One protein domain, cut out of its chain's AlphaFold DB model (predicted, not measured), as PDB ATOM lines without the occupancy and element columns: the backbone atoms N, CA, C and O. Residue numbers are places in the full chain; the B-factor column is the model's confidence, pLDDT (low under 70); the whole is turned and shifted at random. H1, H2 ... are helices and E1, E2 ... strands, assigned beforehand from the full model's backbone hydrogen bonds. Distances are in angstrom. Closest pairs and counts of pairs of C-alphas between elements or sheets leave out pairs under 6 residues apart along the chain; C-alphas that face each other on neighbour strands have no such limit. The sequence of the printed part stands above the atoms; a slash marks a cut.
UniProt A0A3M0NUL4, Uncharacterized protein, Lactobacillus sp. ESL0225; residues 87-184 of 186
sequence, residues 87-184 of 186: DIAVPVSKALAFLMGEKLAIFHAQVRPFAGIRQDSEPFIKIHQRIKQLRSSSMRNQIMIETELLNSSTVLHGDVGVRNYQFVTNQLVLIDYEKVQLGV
ATOM      1  N   ASP A  87     -47.177  16.056  16.206       89.44
ATOM      2  CA  ASP A  87     -46.470  16.955  17.116       89.44
ATOM      3  C   ASP A  87     -47.416  17.564  18.163       89.44
ATOM      4  O   ASP A  87     -48.615  17.757  17.938       89.44
ATOM      5  N   ILE A  88     -46.856  17.924  19.317       89.81
ATOM      6  CA  ILE A  88     -47.573  18.675  20.349       89.81
ATOM      7  C   ILE A  88     -47.721  20.129  19.877       89.81
ATOM      8  O   ILE A  88     -46.804  20.936  20.005       89.81
ATOM      9  N   ALA A  89     -48.894  20.471  19.340       85.88
ATOM     10  CA  ALA A  89     -49.193  21.814  18.827       85.88
ATOM     11  C   ALA A  89     -49.614  22.831  19.909       85.88
ATOM     12  O   ALA A  89     -49.813  24.009  19.612       85.88
ATOM     13  N   VAL A  90     -49.783  22.388  21.158       84.06
ATOM     14  CA  VAL A  90     -50.242  23.223  22.278       84.06
ATOM     15  C   VAL A  90     -49.094  23.561  23.232       84.06
ATOM     16  O   VAL A  90     -48.174  22.755  23.389       84.06
ATOM     17  N   PRO A  91     -49.140  24.712  23.929       91.88
ATOM     18  CA  PRO A  91     -48.209  24.991  25.012       91.88
ATOM     19  C   PRO A  91     -48.225  23.883  26.069       91.88
ATOM     20  O   PRO A  91     -49.282  23.348  26.418       91.88
ATOM     21  N   VAL A  92     -47.053  23.563  26.613       92.88
ATOM     22  CA  VAL A  92     -46.929  22.532  27.647       92.88
ATOM     23  C   VAL A  92     -47.591  23.012  28.936       92.88
ATOM     24  O   VAL A  92     -47.078  23.882  29.638       92.88
ATOM     25  N   SER A  93     -48.749  22.434  29.253       95.38
ATOM     26  CA  SER A  93     -49.430  22.631  30.531       95.38
ATOM     27  C   SER A  93     -48.791  21.778  31.632       95.38
ATOM     28  O   SER A  93     -48.075  20.816  31.353       95.38
ATOM     29  N   LYS A  94     -49.094  22.073  32.903       96.44
ATOM     30  CA  LYS A  94     -48.644  21.240  34.038       96.44
ATOM     31  C   LYS A  94     -49.093  19.781  33.907       96.44
ATOM     32  O   LYS A  94     -48.315  18.881  34.192       96.44
ATOM     33  N   ALA A  95     -50.325  19.556  33.448       95.31
ATOM     34  CA  ALA A  95     -50.858  18.212  33.238       95.31
ATOM     35  C   ALA A  95     -50.098  17.472  32.127       95.31
ATOM     36  O   ALA A  95     -49.739  16.312  32.296       95.31
ATOM     37  N   LEU A  96     -49.788  18.152  31.017       94.81
ATOM     38  CA  LEU A  96     -49.006  17.546  29.940       94.81
ATOM     39  C   LEU A  96     -47.565  17.253  30.379       94.81
ATOM     40  O   LEU A  96     -47.061  16.172  30.101       94.81
ATOM     41  N   ALA A  97     -46.928  18.170  31.111       95.56
ATOM     42  CA  ALA A  97     -45.594  17.950  31.669       95.56
ATOM     43  C   ALA A  97     -45.553  16.735  32.609       95.56
ATOM     44  O   ALA A  97     -44.602  15.957  32.565       95.56
ATOM     45  N   PHE A  98     -46.601  16.540  33.417       95.81
ATOM     46  CA  PHE A  98     -46.734  15.357  34.264       95.81
ATOM     47  C   PHE A  98     -46.794  14.069  33.430       95.81
ATOM     48  O   PHE A  98     -45.996  13.163  33.657       95.81
ATOM     49  N   LEU A  99     -47.644  14.024  32.395       95.69
ATOM     50  CA  LEU A  99     -47.732  12.874  31.481       95.69
ATOM     51  C   LEU A  99     -46.405  12.594  30.757       95.69
ATOM     52  O   LEU A  99     -46.031  11.438  30.566       95.69
ATOM     53  N   MET A 100     -45.672  13.636  30.352       96.56
ATOM     54  CA  MET A 100     -44.333  13.488  29.769       96.56
ATOM     55  C   MET A 100     -43.373  12.829  30.769       96.56
ATOM     56  O   MET A 100     -42.668  11.888  30.405       96.56
ATOM     57  N   GLY A 101     -43.398  13.266  32.032       95.25
ATOM     58  CA  GLY A 101     -42.629  12.663  33.121       95.25
ATOM     59  C   GLY A 101     -42.965  11.186  33.342       95.25
ATOM     60  O   GLY A 101     -42.056  10.372  33.485       95.25
ATOM     61  N   GLU A 102     -44.243  10.805  33.280       96.31
ATOM     62  CA  GLU A 102     -44.650   9.396  33.369       96.31
ATOM     63  C   GLU A 102     -44.082   8.555  32.220       96.31
ATOM     64  O   GLU A 102     -43.541   7.473  32.451       96.31
ATOM     65  N   LYS A 103     -44.142   9.047  30.974       96.69
ATOM     66  CA  LYS A 103     -43.570   8.336  29.813       96.69
ATOM     67  C   LYS A 103     -42.063   8.152  29.935       96.69
ATOM     68  O   LYS A 103     -41.533   7.109  29.560       96.69
ATOM     69  N   LEU A 104     -41.392   9.141  30.499       95.69
ATOM     70  CA  LEU A 104     -39.959   9.121  30.735       95.69
ATOM     71  C   LEU A 104     -39.560   8.167  31.867       95.69
ATOM     72  O   LEU A 104     -38.587   7.428  31.738       95.69
ATOM     73  N   ALA A 105     -40.349   8.116  32.940       93.31
ATOM     74  CA  ALA A 105     -40.175   7.144  34.014       93.31
ATOM     75  C   ALA A 105     -40.376   5.705  33.510       93.31
ATOM     76  O   ALA A 105     -39.579   4.821  33.826       93.31
ATOM     77  N   ILE A 106     -41.391   5.478  32.666       94.50
ATOM     78  CA  ILE A 106     -41.611   4.186  31.999       94.50
ATOM     79  C   ILE A 106     -40.394   3.810  31.149       94.50
ATOM     80  O   ILE A 106     -39.921   2.678  31.239       94.50
ATOM     81  N   PHE A 107     -39.850   4.754  30.376       95.81
ATOM     82  CA  PHE A 107     -38.631   4.537  29.600       95.81
ATOM     83  C   PHE A 107     -37.458   4.088  30.491       95.81
ATOM     84  O   PHE A 107     -36.856   3.050  30.214       95.81
ATOM     85  N   HIS A 108     -37.177   4.803  31.589       93.12
ATOM     86  CA  HIS A 108     -36.101   4.440  32.527       93.12
ATOM     87  C   HIS A 108     -36.300   3.048  33.153       93.12
ATOM     88  O   HIS A 108     -35.326   2.352  33.437       93.12
ATOM     89  N   ALA A 109     -37.550   2.631  33.376       92.44
ATOM     90  CA  ALA A 109     -37.865   1.329  33.959       92.44
ATOM     91  C   ALA A 109     -37.754   0.167  32.954       92.44
ATOM     92  O   ALA A 109     -37.383  -0.947  33.339       92.44
ATOM     93  N   GLN A 110     -38.102   0.409  31.687       94.88
ATOM     94  CA  GLN A 110     -38.199  -0.630  30.659       94.88
ATOM     95  C   GLN A 110     -36.894  -0.846  29.893       94.88
ATOM     96  O   GLN A 110     -36.548  -1.994  29.613       94.88
ATOM     97  N   VAL A 111     -36.162   0.220  29.564       95.81
ATOM     98  CA  VAL A 111     -34.955   0.096  28.740       95.81
ATOM     99  C   VAL A 111     -33.770  -0.331  29.596       95.81
ATOM    100  O   VAL A 111     -33.362   0.350  30.535       95.81
ATOM    101  N   ARG A 112     -33.191  -1.477  29.247       94.00
ATOM    102  CA  ARG A 112     -32.001  -2.040  29.879       94.00
ATOM    103  C   ARG A 112     -30.741  -1.698  29.078       94.00
ATOM    104  O   ARG A 112     -30.820  -1.493  27.861       94.00
ATOM    105  N   PRO A 113     -29.568  -1.645  29.735       92.44
ATOM    106  CA  PRO A 113     -28.292  -1.490  29.046       92.44
ATOM    107  C   PRO A 113     -28.097  -2.557  27.959       92.44
ATOM    108  O   PRO A 113     -28.481  -3.712  28.134       92.44
ATOM    109  N   PHE A 114     -27.465  -2.177  26.851       92.31
ATOM    110  CA  PHE A 114     -27.190  -3.060  25.715       92.31
ATOM    111  C   PHE A 114     -25.762  -2.867  25.198       92.31
ATOM    112  O   PHE A 114     -25.117  -1.850  25.458       92.31
ATOM    113  N   ALA A 115     -25.247  -3.854  24.461       89.50
ATOM    114  CA  ALA A 115     -23.897  -3.794  23.909       89.50
ATOM    115  C   ALA A 115     -23.731  -2.583  22.974       89.50
ATOM    116  O   ALA A 115     -24.542  -2.360  22.077       89.50
ATOM    117  N   GLY A 116     -22.674  -1.796  23.188       86.31
ATOM    118  CA  GLY A 116     -22.404  -0.591  22.399       86.31
ATOM    119  C   GLY A 116     -23.209   0.648  22.807       86.31
ATOM    120  O   GLY A 116     -23.062   1.686  22.158       86.31
ATOM    121  N   ILE A 117     -24.016   0.581  23.879       88.94
ATOM    122  CA  ILE A 117     -24.639   1.775  24.461       88.94
ATOM    123  C   ILE A 117     -23.565   2.793  24.850       88.94
ATOM    124  O   ILE A 117     -22.498   2.452  25.372       88.94
ATOM    125  N   ARG A 118     -23.853   4.069  24.602       86.12
ATOM    126  CA  ARG A 118     -22.959   5.154  24.979       86.12
ATOM    127  C   ARG A 118     -22.819   5.219  26.498       86.12
ATOM    128  O   ARG A 118     -23.806   5.379  27.207       86.12
ATOM    129  N   GLN A 119     -21.587   5.165  26.978       77.69
ATOM    130  CA  GLN A 119     -21.229   5.450  28.363       77.69
ATOM    131  C   GLN A 119     -20.654   6.865  28.391       77.69
ATOM    132  O   GLN A 119     -19.440   7.044  28.388       77.69
ATOM    133  N   ASP A 120     -21.502   7.884  28.245       64.69
ATOM    134  CA  ASP A 120     -21.003   9.253  28.080       64.69
ATOM    135  C   ASP A 120     -20.608   9.825  29.446       64.69
ATOM    136  O   ASP A 120     -21.332  10.595  30.069       64.69
ATOM    137  N   SER A 121     -19.407   9.473  29.901       58.00
ATOM    138  CA  SER A 121     -18.676  10.299  30.861       58.00
ATOM    139  C   SER A 121     -18.120  11.563  30.185       58.00
ATOM    140  O   SER A 121     -17.715  12.498  30.867       58.00
ATOM    141  N   GLU A 122     -18.132  11.655  28.846       52.72
ATOM    142  CA  GLU A 122     -17.536  12.758  28.079       52.72
ATOM    143  C   GLU A 122     -18.127  14.155  28.320       52.72
ATOM    144  O   GLU A 122     -17.338  15.094  28.458       52.72
ATOM    145  N   PRO A 123     -19.459  14.368  28.382       54.97
ATOM    146  CA  PRO A 123     -20.014  15.669  28.740       54.97
ATOM    147  C   PRO A 123     -19.532  16.095  30.123       54.97
ATOM    148  O   PRO A 123     -19.169  17.251  30.306       54.97
ATOM    149  N   PHE A 124     -19.428  15.148  31.060       57.66
ATOM    150  CA  PHE A 124     -18.896  15.394  32.393       57.66
ATOM    151  C   PHE A 124     -17.396  15.653  32.375       57.66
ATOM    152  O   PHE A 124     -16.974  16.571  33.052       57.66
ATOM    153  N   ILE A 125     -16.595  14.964  31.558       57.69
ATOM    154  CA  ILE A 125     -15.166  15.266  31.379       57.69
ATOM    155  C   ILE A 125     -14.984  16.668  30.784       57.69
ATOM    156  O   ILE A 125     -14.146  17.429  31.262       57.69
ATOM    157  N   LYS A 126     -15.786  17.059  29.787       56.66
ATOM    158  CA  LYS A 126     -15.735  18.396  29.164       56.66
ATOM    159  C   LYS A 126     -16.221  19.489  30.112       56.66
ATOM    160  O   LYS A 126     -15.615  20.558  30.175       56.66
ATOM    161  N   ILE A 127     -17.277  19.223  30.880       60.25
ATOM    162  CA  ILE A 127     -17.745  20.092  31.965       60.25
ATOM    163  C   ILE A 127     -16.675  20.170  33.058       60.25
ATOM    164  O   ILE A 127     -16.352  21.263  33.488       60.25
ATOM    165  N   HIS A 128     -16.049  19.063  33.442       58.28
ATOM    166  CA  HIS A 128     -14.975  18.985  34.433       58.28
ATOM    167  C   HIS A 128     -13.738  19.765  33.970       58.28
ATOM    168  O   HIS A 128     -13.144  20.494  34.758       58.28
ATOM    169  N   GLN A 129     -13.370  19.680  32.689       59.47
ATOM    170  CA  GLN A 129     -12.311  20.491  32.081       59.47
ATOM    171  C   GLN A 129     -12.670  21.984  32.098       59.47
ATOM    172  O   GLN A 129     -11.843  22.794  32.509       59.47
ATOM    173  N   ARG A 130     -13.908  22.351  31.737       61.88
ATOM    174  CA  ARG A 130     -14.398  23.739  31.805       61.88
ATOM    175  C   ARG A 130     -14.481  24.266  33.241       61.88
ATOM    176  O   ARG A 130     -14.046  25.376  33.500       61.88
ATOM    177  N   ILE A 131     -14.953  23.472  34.196       60.59
ATOM    178  CA  ILE A 131     -15.019  23.821  35.623       60.59
ATOM    179  C   ILE A 131     -13.605  23.955  36.208       60.59
ATOM    180  O   ILE A 131     -13.335  24.919  36.922       60.59
ATOM    181  N   LYS A 132     -12.663  23.063  35.857       61.44
ATOM    182  CA  LYS A 132     -11.237  23.195  36.221       61.44
ATOM    183  C   LYS A 132     -10.622  24.496  35.702       61.44
ATOM    184  O   LYS A 132      -9.775  25.070  36.385       61.44
ATOM    185  N   GLN A 133     -11.047  24.958  34.526       62.53
ATOM    186  CA  GLN A 133     -10.629  26.242  33.951       62.53
ATOM    187  C   GLN A 133     -11.256  27.454  34.669       62.53
ATOM    188  O   GLN A 133     -10.680  28.535  34.612       62.53
ATOM    189  N   LEU A 134     -12.374  27.285  35.387       64.88
ATOM    190  CA  LEU A 134     -13.138  28.366  36.031       64.88
ATOM    191  C   LEU A 134     -12.820  28.599  37.528       64.88
ATOM    192  O   LEU A 134     -13.443  29.458  38.137       64.88
ATOM    193  N   ARG A 135     -11.881  27.840  38.120       58.50
ATOM    194  CA  ARG A 135     -11.424  27.860  39.538       58.50
ATOM    195  C   ARG A 135     -12.184  28.787  40.520       58.50
ATOM    196  O   ARG A 135     -11.839  29.953  40.659       58.50
ATOM    197  N   SER A 136     -13.036  28.208  41.371       53.56
ATOM    198  CA  SER A 136     -12.945  28.362  42.841       53.56
ATOM    199  C   SER A 136     -13.851  27.360  43.583       53.56
ATOM    200  O   SER A 136     -14.991  27.118  43.205       53.56
ATOM    201  N   SER A 137     -13.269  26.724  44.608       53.03
ATOM    202  CA  SER A 137     -13.889  26.023  45.750       53.03
ATOM    203  C   SER A 137     -15.160  25.180  45.536       53.03
ATOM    204  O   SER A 137     -16.255  25.651  45.813       53.03
ATOM    205  N   SER A 138     -14.999  23.888  45.200       55.72
ATOM    206  CA  SER A 138     -15.911  22.794  45.619       55.72
ATOM    207  C   SER A 138     -15.401  21.405  45.158       55.72
ATOM    208  O   SER A 138     -16.089  20.675  44.446       55.72
ATOM    209  N   MET A 139     -14.186  20.990  45.543       53.19
ATOM    210  CA  MET A 139     -13.677  19.656  45.148       53.19
ATOM    211  C   MET A 139     -14.390  18.487  45.860       53.19
ATOM    212  O   MET A 139     -14.431  17.384  45.325       53.19
ATOM    213  N   ARG A 140     -14.993  18.700  47.043       50.44
ATOM    214  CA  ARG A 140     -15.699  17.629  47.778       50.44
ATOM    215  C   ARG A 140     -17.007  17.196  47.110       50.44
ATOM    216  O   ARG A 140     -17.229  16.000  46.974       50.44
ATOM    217  N   ASN A 141     -17.829  18.136  46.636       53.25
ATOM    218  CA  ASN A 141     -19.081  17.787  45.946       53.25
ATOM    219  C   ASN A 141     -18.813  17.121  44.583       53.25
ATOM    220  O   ASN A 141     -19.618  16.327  44.113       53.25
ATOM    221  N   GLN A 142     -17.658  17.404  43.976       53.50
ATOM    222  CA  GLN A 142     -17.246  16.870  42.678       53.50
ATOM    223  C   GLN A 142     -16.972  15.356  42.719       53.50
ATOM    224  O   GLN A 142     -17.475  14.632  41.867       53.50
ATOM    225  N   ILE A 143     -16.260  14.866  43.743       55.75
ATOM    226  CA  ILE A 143     -15.954  13.430  43.913       55.75
ATOM    227  C   ILE A 143     -17.229  12.614  44.186       55.75
ATOM    228  O   ILE A 143     -17.359  11.485  43.714       55.75
ATOM    229  N   MET A 144     -18.188  13.186  44.920       56.59
ATOM    230  CA  MET A 144     -19.459  12.524  45.231       56.59
ATOM    231  C   MET A 144     -20.323  12.348  43.974       56.59
ATOM    232  O   MET A 144     -20.768  11.239  43.693       56.59
ATOM    233  N   ILE A 145     -20.453  13.405  43.162       57.97
ATOM    234  CA  ILE A 145     -21.161  13.368  41.873       57.97
ATOM    235  C   ILE A 145     -20.490  12.379  40.910       57.97
ATOM    236  O   ILE A 145     -21.171  11.586  40.270       57.97
ATOM    237  N   GLU A 146     -19.156  12.373  40.828       58.09
ATOM    238  CA  GLU A 146     -18.408  11.435  39.977       58.09
ATOM    239  C   GLU A 146     -18.605   9.974  40.407       58.09
ATOM    240  O   GLU A 146     -18.767   9.101  39.557       58.09
ATOM    241  N   THR A 147     -18.664   9.702  41.712       58.38
ATOM    242  CA  THR A 147     -18.878   8.346  42.244       58.38
ATOM    243  C   THR A 147     -20.307   7.857  41.998       58.38
ATOM    244  O   THR A 147     -20.502   6.714  41.585       58.38
ATOM    245  N   GLU A 148     -21.318   8.706  42.193       58.94
ATOM    246  CA  GLU A 148     -22.715   8.376  41.867       58.94
ATOM    247  C   GLU A 148     -22.918   8.179  40.356       58.94
ATOM    248  O   GLU A 148     -23.629   7.264  39.940       58.94
ATOM    249  N   LEU A 149     -22.228   8.969  39.525       57.38
ATOM    250  CA  LEU A 149     -22.237   8.830  38.067       57.38
ATOM    251  C   LEU A 149     -21.599   7.528  37.587       57.38
ATOM    252  O   LEU A 149     -22.157   6.875  36.708       57.38
ATOM    253  N   LEU A 150     -20.460   7.138  38.165       58.62
ATOM    254  CA  LEU A 150     -19.765   5.894  37.820       58.62
ATOM    255  C   LEU A 150     -20.554   4.645  38.229       58.62
ATOM    256  O   LEU A 150     -20.422   3.605  37.587       58.62
ATOM    257  N   ASN A 151     -21.387   4.753  39.264       62.75
ATOM    258  CA  ASN A 151     -22.194   3.645  39.768       62.75
ATOM    259  C   ASN A 151     -23.604   3.583  39.163       62.75
ATOM    260  O   ASN A 151     -24.329   2.616  39.410       62.75
ATOM    261  N   SER A 152     -24.016   4.579  38.371       64.75
ATOM    262  CA  SER A 152     -25.346   4.565  37.770       64.75
ATOM    263  C   SER A 152     -25.395   3.717  36.504       64.75
ATOM    264  O   SER A 152     -24.694   3.957  35.524       64.75
ATOM    265  N   SER A 153     -26.307   2.751  36.509       74.88
ATOM    266  CA  SER A 153     -26.633   1.888  35.372       74.88
ATOM    267  C   SER A 153     -27.911   2.317  34.644       74.88
ATOM    268  O   SER A 153     -28.408   1.587  33.784       74.88
ATOM    269  N   THR A 154     -28.453   3.495  34.974       85.06
ATOM    270  CA  THR A 154     -29.703   3.971  34.377       85.06
ATOM    271  C   THR A 154     -29.497   4.329  32.911       85.06
ATOM    272  O   THR A 154     -28.580   5.069  32.553       85.06
ATOM    273  N   VAL A 155     -30.390   3.830  32.056       91.12
ATOM    274  CA  VAL A 155     -30.451   4.214  30.648       91.12
ATOM    275  C   VAL A 155     -31.247   5.509  30.521       91.12
ATOM    276  O   VAL A 155     -32.429   5.551  30.839       91.12
ATOM    277  N   LEU A 156     -30.603   6.568  30.044       92.25
ATOM    278  CA  LEU A 156     -31.191   7.884  29.808       92.25
ATOM    279  C   LEU A 156     -31.519   8.069  28.326       92.25
ATOM    280  O   LEU A 156     -30.757   7.630  27.468       92.25
ATOM    281  N   HIS A 157     -32.581   8.822  28.023       93.44
ATOM    282  CA  HIS A 157     -32.928   9.200  26.644       93.44
ATOM    283  C   HIS A 157     -31.806   9.992  25.944       93.44
ATOM    284  O   HIS A 157     -31.560   9.838  24.753       93.44
ATOM    285  N   GLY A 158     -31.115  10.858  26.697       89.25
ATOM    286  CA  GLY A 158     -29.993  11.675  26.214       89.25
ATOM    287  C   GLY A 158     -30.379  12.927  25.417       89.25
ATOM    288  O   GLY A 158     -29.505  13.727  25.097       89.25
ATOM    289  N   ASP A 159     -31.666  13.113  25.126       90.38
ATOM    290  CA  ASP A 159     -32.203  14.256  24.377       90.38
ATOM    291  C   ASP A 159     -33.686  14.457  24.727       90.38
ATOM    292  O   ASP A 159     -34.578  14.206  23.925       90.38
ATOM    293  N   VAL A 160     -33.988  14.762  25.989       90.69
ATOM    294  CA  VAL A 160     -35.380  14.968  26.417       90.69
ATOM    295  C   VAL A 160     -35.785  16.400  26.098       90.69
ATOM    296  O   VAL A 160     -35.258  17.352  26.666       90.69
ATOM    297  N   GLY A 161     -36.758  16.555  25.208       90.31
ATOM    298  CA  GLY A 161     -37.358  17.840  24.870       90.31
ATOM    299  C   GLY A 161     -38.726  17.631  24.237       90.31
ATOM    300  O   GLY A 161     -39.010  16.543  23.745       90.31
ATOM    301  N   VAL A 162     -39.570  18.668  24.235       91.81
ATOM    302  CA  VAL A 162     -40.972  18.593  23.763       91.81
ATOM    303  C   VAL A 162     -41.084  17.963  22.372       91.81
ATOM    304  O   VAL A 162     -41.975  17.157  22.149       91.81
ATOM    305  N   ARG A 163     -40.136  18.251  21.472       90.44
ATOM    306  CA  ARG A 163     -40.079  17.692  20.110       90.44
ATOM    307  C   ARG A 163     -39.977  16.168  20.024       90.44
ATOM    308  O   ARG A 163     -40.344  15.598  19.007       90.44
ATOM    309  N   ASN A 164     -39.457  15.525  21.067       93.62
ATOM    310  CA  ASN A 164     -39.292  14.074  21.117       93.62
ATOM    311  C   ASN A 164     -40.499  13.396  21.782       93.62
ATOM    312  O   ASN A 164     -40.511  12.179  21.940       93.62
ATOM    313  N   TYR A 165     -41.527  14.170  22.142       95.12
ATOM    314  CA  TYR A 165     -42.828  13.661  22.540       95.12
ATOM    315  C   TYR A 165     -43.846  13.926  21.440       95.12
ATOM    316  O   TYR A 165     -44.002  15.054  20.975       95.12
ATOM    317  N   GLN A 166     -44.570  12.885  21.049       93.31
ATOM    318  CA  GLN A 166     -45.586  12.965  20.003       93.31
ATOM    319  C   GLN A 166     -46.835  12.184  20.400       93.31
ATOM    320  O   GLN A 166     -46.798  11.339  21.294       93.31
ATOM    321  N   PHE A 167     -47.952  12.460  19.732       93.81
ATOM    322  CA  PHE A 167     -49.179  11.688  19.877       93.81
ATOM    323  C   PHE A 167     -49.290  10.630  18.782       93.81
ATOM    324  O   PHE A 167     -49.251  10.945  17.595       93.81
ATOM    325  N   VAL A 168     -49.495   9.379  19.187       92.06
ATOM    326  CA  VAL A 168     -49.867   8.255  18.316       92.06
ATOM    327  C   VAL A 168     -51.182   7.704  18.837       92.06
ATOM    328  O   VAL A 168     -51.264   7.340  20.006       92.06
ATOM    329  N   THR A 169     -52.231   7.697  18.009       89.06
ATOM    330  CA  THR A 169     -53.584   7.238  18.399       89.06
ATOM    331  C   THR A 169     -54.026   7.778  19.771       89.06
ATOM    332  O   THR A 169     -54.432   7.026  20.653       89.06
ATOM    333  N   ASN A 170     -53.876   9.094  19.968       87.12
ATOM    334  CA  ASN A 170     -54.172   9.842  21.202       87.12
ATOM    335  C   ASN A 170     -53.329   9.471  22.436       87.12
ATOM    336  O   ASN A 170     -53.596   9.958  23.535       87.12
ATOM    337  N   GLN A 171     -52.283   8.665  22.277       92.25
ATOM    338  CA  GLN A 171     -51.336   8.346  23.335       92.25
ATOM    339  C   GLN A 171     -50.044   9.132  23.152       92.25
ATOM    340  O   GLN A 171     -49.469   9.166  22.067       92.25
ATOM    341  N   LEU A 172     -49.580   9.747  24.238       94.75
ATOM    342  CA  LEU A 172     -48.271  10.381  24.281       94.75
ATOM    343  C   LEU A 172     -47.183   9.301  24.237       94.75
ATOM    344  O   LEU A 172     -47.199   8.370  25.050       94.75
ATOM    345  N   VAL A 173     -46.238   9.439  23.316       94.56
ATOM    346  CA  VAL A 173     -45.087   8.547  23.154       94.56
ATOM    347  C   VAL A 173     -43.793   9.353  23.135       94.56
ATOM    348  O   VAL A 173     -43.779  10.495  22.684       94.56
ATOM    349  N   LEU A 174     -42.719   8.740  23.628       95.44
ATOM    350  CA  LEU A 174     -41.349   9.232  23.493       95.44
ATOM    351  C   LEU A 174     -40.736   8.622  22.221       95.44
ATOM    352  O   LEU A 174     -41.022   7.468  21.892       95.44
ATOM    353  N   ILE A 175     -39.940   9.388  21.484       93.62
ATOM    354  CA  ILE A 175     -39.318   8.976  20.219       93.62
ATOM    355  C   ILE A 175     -37.893   9.534  20.093       93.62
ATOM    356  O   ILE A 175     -37.496  10.401  20.863       93.62
ATOM    357  N   ASP A 176     -37.174   9.101  19.052       92.25
ATOM    358  CA  ASP A 176     -35.834   9.580  18.681       92.25
ATOM    359  C   ASP A 176     -34.742   9.186  19.692       92.25
ATOM    360  O   ASP A 176     -34.157  10.004  20.402       92.25
ATOM    361  N   TYR A 177     -34.449   7.886  19.735       95.00
ATOM    362  CA  TYR A 177     -33.606   7.261  20.759       95.00
ATOM    363  C   TYR A 177     -32.107   7.267  20.441       95.00
ATOM    364  O   TYR A 177     -31.301   6.682  21.160       95.00
ATOM    365  N   GLU A 178     -31.688   7.922  19.366       91.94
ATOM    366  CA  GLU A 178     -30.306   7.885  18.885       91.94
ATOM    367  C   GLU A 178     -29.257   8.466  19.849       91.94
ATOM    368  O   GLU A 178     -28.057   8.249  19.655       91.94
ATOM    369  N   LYS A 179     -29.684   9.227  20.865       91.88
ATOM    370  CA  LYS A 179     -28.813   9.822  21.893       91.88
ATOM    371  C   LYS A 179     -28.797   9.049  23.209       91.88
ATOM    372  O   LYS A 179     -28.105   9.486  24.137       91.88
ATOM    373  N   VAL A 180     -29.488   7.910  23.276       93.25
ATOM    374  CA  VAL A 180     -29.581   7.093  24.487       93.25
ATOM    375  C   VAL A 180     -28.197   6.711  25.012       93.25
ATOM    376  O   VAL A 180     -27.267   6.410  24.258       93.25
ATOM    377  N   GLN A 181     -28.051   6.782  26.332       90.88
ATOM    378  CA  GLN A 181     -26.778   6.611  27.026       90.88
ATOM    379  C   GLN A 181     -26.980   6.096  28.447       90.88
ATOM    380  O   GLN A 181     -28.053   6.271  29.016       90.88
ATOM    381  N   LEU A 182     -25.935   5.537  29.051       86.94
ATOM    382  CA  LEU A 182     -25.888   5.344  30.498       86.94
ATOM    383  C   LEU A 182     -25.592   6.671  31.204       86.94
ATOM    384  O   LEU A 182     -24.804   7.482  30.711       86.94
ATOM    385  N   GLY A 183     -26.225   6.883  32.352       78.31
ATOM    386  CA  GLY A 183     -25.982   8.030  33.223       78.31
ATOM    387  C   GLY A 183     -26.833   7.970  34.488       78.31
ATOM    388  O   GLY A 183     -27.444   6.945  34.774       78.31
ATOM    389  N   VAL A 184     -26.877   9.057  35.260       68.81
ATOM    390  CA  VAL A 184     -27.688   9.176  36.492       68.81
ATOM    391  C   VAL A 184     -29.095   9.669  36.161       68.81
ATOM    392  O   VAL A 184     -29.252  10.605  35.378       68.81
TER     393      VAL A 184
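AT A GLANCE: This is residues 87 to 184 of the 186 residues of an uncharacterized protein of Lactobacillus sp. ESL0225 (UniProt A0A3M0NUL4). The model is an open V: one arm is the long helix H1 with the hairpin of E2 and E3 packed on it, the other is H2 and H3, and the small strand pair E1 and E4 lies where the arms come together. In the second arm H2 leads outward and H3 leads back, with a gap between them, and residues 129 to 141 stick out at its far end. The 98 printed residues hold three named helices followed by four named strands; each two-stranded sheet, E1 - E4 and E2 - E3, is antiparallel. The class is mixed, helices and strands, and the whole is loose, with a radius of gyration of the C-alphas of 16.6 A and spans of 49 by 33 by 19 A.

HOW THE PARTS SIT: E2, residues 165 to 168, and E3, residues 171 to 174, form an antiparallel hairpin at 140 degrees, with N 168 and O 171 at 2.9 A and N 173 and O 166 at 2.8 A, within hydrogen-bond range. H1, residues 94 to 110, has 6 pairs of C-alphas within 8 A of E3, the closest being those of Lys 103 and Leu 174, 6.8 A apart. H1 also has 3 pairs of C-alphas within 8 A of E1, residues 154 to 156, the closest being those of His 108 and Val 155, 6.0 A apart. E1 is the antiparallel neighbour of E4, residues 181 to 183, at 127 degrees, with N 156 and O 181 at 2.8 A. Residues 118 to 119 pair parallel with residues 181 to 182 of E4. The closest C-alphas of E4 and H3, residues 139 to 151, are those of Gly 183 and Leu 149, 6.2 A apart. H3 and H2, residues 122 to 133, are near each other, with 7 pairs of C-alphas within 10 A. H1 is apart from both H2 and H3. Each O i to N i+4 pair is within hydrogen-bond range in H1 and H2, and 8 of 9 are in H3.

IN THESE COORDINATES: H1 runs 24.5 A from C-alpha 94 at (-48.644, 21.240, 34.038) to C-alpha 110. H2 measures 16.2 A and H3 18.9 A, from C-alpha 139 at (-13.677, 19.656, 45.148). E1 is 6.2 A long, E2 9.8 A and E3 10.0 A. E4 is 6.4 A long and ends at C-alpha 183 at (-25.982, 8.030, 33.223).

THE WHOLE: The two farthest C-alphas, of Ser 136 and Thr 169, are 51.9 A apart. The printed part has no cut. The link from H1 to H2, 11 residues, is long. The mean pLDDT of the printed part is 80.1; residues 120 to 152 and residue 184 are under 70.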